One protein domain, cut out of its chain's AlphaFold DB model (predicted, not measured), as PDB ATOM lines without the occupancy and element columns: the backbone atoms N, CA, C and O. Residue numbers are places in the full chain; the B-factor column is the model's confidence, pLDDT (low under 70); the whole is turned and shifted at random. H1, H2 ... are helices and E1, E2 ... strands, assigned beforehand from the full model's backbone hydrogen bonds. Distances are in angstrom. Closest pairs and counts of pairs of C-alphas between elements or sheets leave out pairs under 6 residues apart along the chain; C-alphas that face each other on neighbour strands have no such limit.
ATOM      1  N   ASP A  92     256.371 200.772 221.080       85.25
ATOM      2  CA  ASP A  92     257.212 200.349 219.960       85.25
ATOM      3  C   ASP A  92     256.791 201.036 218.650       85.25
ATOM      4  O   ASP A  92     257.633 201.340 217.804       85.25
ATOM      5  N   ASP A  93     255.501 201.360 218.511       91.31
ATOM      6  CA  ASP A  93     254.961 202.079 217.354       91.31
ATOM      7  C   ASP A  93     255.348 203.566 217.370       91.31
ATOM      8  O   ASP A  93     255.666 204.137 216.325       91.31
ATOM      9  N   ILE A  94     255.327 204.199 218.549       89.25
ATOM     10  CA  ILE A  94     255.629 205.634 218.713       89.25
ATOM     11  C   ILE A  94     257.130 205.936 218.754       89.25
ATOM     12  O   ILE A  94     257.510 207.092 218.582       89.25
ATOM     13  N   ARG A  95     257.985 204.922 218.965       89.38
ATOM     14  CA  ARG A  95     259.450 205.060 219.116       89.38
ATOM     15  C   ARG A  95     259.859 206.051 220.215       89.38
ATOM     16  O   ARG A  95     260.884 206.719 220.110       89.38
ATOM     17  N   LEU A  96     259.050 206.132 221.267       90.56
ATOM     18  CA  LEU A  96     259.286 206.945 222.453       90.56
ATOM     19  C   LEU A  96     259.255 206.046 223.686       90.56
ATOM     20  O   LEU A  96     258.498 205.075 223.756       90.56
ATOM     21  N   SER A  97     260.081 206.379 224.668       88.94
ATOM     22  CA  SER A  97     260.194 205.608 225.900       88.94
ATOM     23  C   SER A  97     259.096 205.969 226.908       88.94
ATOM     24  O   SER A  97     258.604 207.095 226.956       88.94
ATOM     25  N   CYS A  98     258.712 205.005 227.746       87.75
ATOM     26  CA  CYS A  98     257.792 205.217 228.861       87.75
ATOM     27  C   CYS A  98     258.505 204.881 230.172       87.75
ATOM     28  O   CYS A  98     258.885 203.731 230.403       87.75
ATOM     29  N   ILE A  99     258.652 205.863 231.059       88.75
ATOM     30  CA  ILE A  99     259.235 205.676 232.390       88.75
ATOM     31  C   ILE A  99     258.095 205.348 233.358       88.75
ATOM     32  O   ILE A  99     257.572 206.208 234.069       88.75
ATOM     33  N   ALA A 100     257.682 204.081 233.370       82.00
ATOM     34  CA  ALA A 100     256.629 203.609 234.270       82.00
ATOM     35  C   ALA A 100     257.072 203.642 235.745       82.00
ATOM     36  O   ALA A 100     256.260 203.857 236.642       82.00
ATOM     37  N   GLN A 101     258.363 203.417 236.012       81.88
ATOM     38  CA  GLN A 101     258.947 203.441 237.356       81.88
ATOM     39  C   GLN A 101     260.343 204.075 237.287       81.88
ATOM     40  O   GLN A 101     261.115 203.754 236.388       81.88
ATOM     41  N   LEU A 102     260.685 204.966 238.229       79.38
ATOM     42  CA  LEU A 102     261.938 205.737 238.166       79.38
ATOM     43  C   LEU A 102     263.212 204.878 238.229       79.38
ATOM     44  O   LEU A 102     264.220 205.291 237.677       79.38
ATOM     45  N   TYR A 103     263.180 203.671 238.807       76.94
ATOM     46  CA  TYR A 103     264.349 202.777 238.786       76.94
ATOM     47  C   TYR A 103     264.658 202.200 237.398       76.94
ATOM     48  O   TYR A 103     265.703 201.580 237.217       76.94
ATOM     49  N   MET A 104     263.745 202.334 236.425       82.06
ATOM     50  CA  MET A 104     264.027 201.958 235.034       82.06
ATOM     51  C   MET A 104     265.092 202.868 234.414       82.06
ATOM     52  O   MET A 104     265.682 202.523 233.395       82.06
ATOM     53  N   VAL A 105     265.341 204.016 235.045       86.00
ATOM     54  CA  VAL A 105     266.451 204.918 234.762       86.00
ATOM     55  C   VAL A 105     267.335 205.036 236.004       86.00
ATOM     56  O   VAL A 105     267.018 204.521 237.076       86.00
ATOM     57  N   ASN A 106     268.464 205.731 235.882       90.06
ATOM     58  CA  ASN A 106     269.233 206.120 237.058       90.06
ATOM     59  C   ASN A 106     268.433 207.170 237.847       90.06
ATOM     60  O   ASN A 106     268.523 208.362 237.558       90.06
ATOM     61  N   GLU A 107     267.624 206.709 238.806       88.62
ATOM     62  CA  GLU A 107     266.701 207.541 239.585       88.62
ATOM     63  C   GLU A 107     267.419 208.730 240.225       88.62
ATOM     64  O   GLU A 107     266.955 209.855 240.070       88.62
ATOM     65  N   ALA A 108     268.571 208.516 240.868       89.31
ATOM     66  CA  ALA A 108     269.313 209.591 241.527       89.31
ATOM     67  C   ALA A 108     269.738 210.675 240.524       89.31
ATOM     68  O   ALA A 108     269.417 211.845 240.709       89.31
ATOM     69  N   ALA A 109     270.377 210.285 239.417       92.56
ATOM     70  CA  ALA A 109     270.795 211.234 238.384       92.56
ATOM     71  C   ALA A 109     269.601 211.961 237.739       92.56
ATOM     72  O   ALA A 109     269.674 213.161 237.478       92.56
ATOM     73  N   PHE A 110     268.491 211.253 237.513       91.50
ATOM     74  CA  PHE A 110     267.267 211.832 236.966       91.50
ATOM     75  C   PHE A 110     266.648 212.860 237.924       91.50
ATOM     76  O   PHE A 110     266.292 213.958 237.502       91.50
ATOM     77  N   CYS A 111     266.548 212.534 239.217       90.50
ATOM     78  CA  CYS A 111     266.012 213.442 240.231       90.50
ATOM     79  C   CYS A 111     266.872 214.702 240.384       90.50
ATOM     80  O   CYS A 111     266.333 215.812 240.408       90.50
ATOM     81  N   GLU A 112     268.197 214.538 240.444       93.12
ATOM     82  CA  GLU A 112     269.145 215.651 240.554       93.12
ATOM     83  C   GLU A 112     269.104 216.564 239.322       93.12
ATOM     84  O   GLU A 112     269.098 217.786 239.480       93.12
ATOM     85  N   LYS A 113     268.982 216.003 238.101       93.56
ATOM     86  CA  LYS A 113     268.855 216.788 236.855       93.56
ATOM     87  C   LYS A 113     267.752 217.847 236.970       93.56
ATOM     88  O   LYS A 113     267.965 218.997 236.595       93.56
ATOM     89  N   TYR A 114     266.597 217.471 237.520       93.50
ATOM     90  CA  TYR A 114     265.440 218.360 237.666       93.50
ATOM     91  C   TYR A 114     265.323 218.996 239.054       93.50
ATOM     92  O   TYR A 114     264.322 219.653 239.344       93.50
ATOM     93  N   ARG A 115     266.333 218.834 239.920       93.38
ATOM     94  CA  ARG A 115     266.370 219.394 241.283       93.38
ATOM     95  C   ARG A 115     265.128 219.044 242.110       93.38
ATOM     96  O   ARG A 115     264.660 219.865 242.896       93.38
ATOM     97  N   TYR A 116     264.577 217.845 241.910       91.31
ATOM     98  CA  TYR A 116     263.338 217.395 242.558       91.31
ATOM     99  C   TYR A 116     262.155 218.370 242.386       91.31
ATOM    100  O   TYR A 116     261.337 218.516 243.294       91.31
ATOM    101  N   SER A 117     262.074 219.060 241.245       92.19
ATOM    102  CA  SER A 117     261.029 220.039 240.940       92.19
ATOM    103  C   SER A 117     260.229 219.600 239.721       92.19
ATOM    104  O   SER A 117     260.794 219.334 238.656       92.19
ATOM    105  N   LEU A 118     258.901 219.541 239.867       92.19
ATOM    106  CA  LEU A 118     258.013 219.252 238.742       92.19
ATOM    107  C   LEU A 118     258.106 220.352 237.678       92.19
ATOM    108  O   LEU A 118     258.138 220.042 236.493       92.19
ATOM    109  N   THR A 119     258.217 221.615 238.091       92.88
ATOM    110  CA  THR A 119     258.357 222.751 237.171       92.88
ATOM    111  C   THR A 119     259.590 222.595 236.287       92.88
ATOM    112  O   THR A 119     259.467 222.647 235.068       92.88
ATOM    113  N   SER A 120     260.749 222.277 236.875       94.56
ATOM    114  CA  SER A 120     261.989 222.060 236.114       94.56
ATOM    115  C   SER A 120     261.863 220.909 235.110       94.56
ATOM    116  O   SER A 120     262.433 220.968 234.025       94.56
ATOM    117  N   LEU A 121     261.128 219.847 235.466       93.62
ATOM    118  CA  LEU A 121     260.860 218.722 234.565       93.62
ATOM    119  C   LEU A 121     259.936 219.113 233.407       93.62
ATOM    120  O   LEU A 121     260.135 218.638 232.295       93.62
ATOM    121  N   LEU A 122     258.915 219.934 233.661       92.88
ATOM    122  CA  LEU A 122     257.981 220.383 232.626       92.88
ATOM    123  C   LEU A 122     258.638 221.375 231.656       92.88
ATOM    124  O   LEU A 122     258.332 221.346 230.466       92.88
ATOM    125  N   GLU A 123     259.551 222.217 232.146       95.25
ATOM    126  CA  GLU A 123     260.305 223.177 231.329       95.25
ATOM    127  C   GLU A 123     261.364 222.507 230.433       95.25
ATOM    128  O   GLU A 123     261.560 222.943 229.300       95.25
ATOM    129  N   ASP A 124     262.014 221.434 230.903       95.00
ATOM    130  CA  ASP A 124     263.016 220.653 230.150       95.00
ATOM    131  C   ASP A 124     262.605 219.175 230.014       95.00
ATOM    132  O   ASP A 124     263.339 218.249 230.378       95.00
ATOM    133  N   TYR A 125     261.391 218.933 229.514       94.50
ATOM    134  CA  TYR A 125     260.877 217.570 229.386       94.50
ATOM    135  C   TYR A 125     261.666 216.767 228.326       94.50
ATOM    136  O   TYR A 125     261.891 217.272 227.219       94.50
ATOM    137  N   PRO A 126     262.087 215.512 228.607       93.19
ATOM    138  CA  PRO A 126     262.868 214.721 227.657       93.19
ATOM    139  C   PRO A 126     262.123 214.490 226.336       93.19
ATOM    140  O   PRO A 126     260.989 214.018 226.322       93.19
ATOM    141  N   LYS A 127     262.785 214.774 225.210       92.38
ATOM    142  CA  LYS A 127     262.177 214.697 223.867       92.38
ATOM    143  C   LYS A 127     261.870 213.269 223.404       92.38
ATOM    144  O   LYS A 127     261.050 213.082 222.513       92.38
ATOM    145  N   ASP A 128     262.549 212.281 223.973       92.38
ATOM    146  CA  ASP A 128     262.461 210.855 223.647       92.38
ATOM    147  C   ASP A 128     261.617 210.056 224.657       92.38
ATOM    148  O   ASP A 128     261.567 208.822 224.606       92.38
ATOM    149  N   VAL A 129     260.934 210.745 225.575       91.81
ATOM    150  CA  VAL A 129     260.050 210.144 226.578       91.81
ATOM    151  C   VAL A 129     258.615 210.555 226.276       91.81
ATOM    152  O   VAL A 129     258.297 211.733 226.203       91.81
ATOM    153  N   PHE A 130     257.721 209.586 226.121       89.50
ATOM    154  CA  PHE A 130     256.292 209.836 225.941       89.50
ATOM    155  C   PHE A 130     255.596 210.108 227.275       89.50
ATOM    156  O   PHE A 130     254.786 211.021 227.394       89.50
ATOM    157  N   PHE A 131     255.923 209.317 228.299       89.06
ATOM    158  CA  PHE A 131     255.221 209.350 229.577       89.06
ATOM    159  C   PHE A 131     256.142 208.999 230.743       89.06
ATOM    160  O   PHE A 131     256.947 208.070 230.656       89.06
ATOM    161  N   ILE A 132     255.961 209.703 231.862       89.69
ATOM    162  CA  ILE A 132     256.582 209.406 233.153       89.69
ATOM    163  C   ILE A 132     255.465 209.208 234.174       89.69
ATOM    164  O   ILE A 132     254.611 210.078 234.342       89.69
ATOM    165  N   HIS A 133     255.468 208.076 234.874       85.06
ATOM    166  CA  HIS A 133     254.397 207.761 235.813       85.06
ATOM    167  C   HIS A 133     254.372 208.732 237.012       85.06
ATOM    168  O   HIS A 133     255.374 208.861 237.729       85.06
TER     169      HIS A 133
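Overview. This is residues 92 to 133 of the 142 residues of an uncharacterized protein of Tannerella sp. oral taxon BU063 isolate Cell 8/11 (UniProt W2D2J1). The chain makes a small open ring: two short strands side by side, E1 and E2, close it on one side, and two short helices, H1 and H2, lie across the open middle from them. Residues 92 to 96 lead into E1 from outside the ring. The printed part has 42 residues, with two named strands and two named helices in the order E1, H1, H2, E2; the sheet, E1 next to E2, is parallel. The class is mixed, helices and strands, with under half of the residues in named elements. The whole is only just compact, close to loose, with a radius of gyration of the C-alphas of 10.6 A and spans of 32 by 22 by 14 A.

Along the chain. E1 is residues 97 to 99, 6.6 A long from first to last C-alpha, and begins at C-alpha 97, (260.194, 205.608, 225.900). E2 is residues 129 to 132, 7.5 A long, and ends at C-alpha 132, (256.582, 209.406, 233.153). H1 is residues 107 to 113, 9.9 A long, with C-alpha 107 at (266.701, 207.541, 239.585). H2 is residues 118 to 123, 8.7 A long.

Arrangement. E1 and E2 are parallel neighbours, with 13 degrees between their directions. The C-alphas of Ser 97 and Val 129 face each other at 4.6 A. Within hydrogen-bond range are N 99 and O 131, 2.8 A, and N 130 and O 97, 2.8 A. E1, H1, H2 and E2 form a strand-helix-strand unit, two parallel neighbour strands with helices between them along the chain, and its crossover is right-handed. H1 and H2 are near each other, with 5 pairs of C-alphas within 10 A. E1 and H2 are apart, and so are H1 and E2. In H1 and H2 every O i to N i+4 pair is within hydrogen-bond range.

Size, cuts and confidence. The two C-alphas farthest apart are those of Asp 93 and Arg 115, 31.7 A. The printed part has no cut. The links H1 to H2 and H2 to E2 are tight, and E1 to H1 is short. The mean pLDDT of the printed part is 89.8, and no printed residue is under 70.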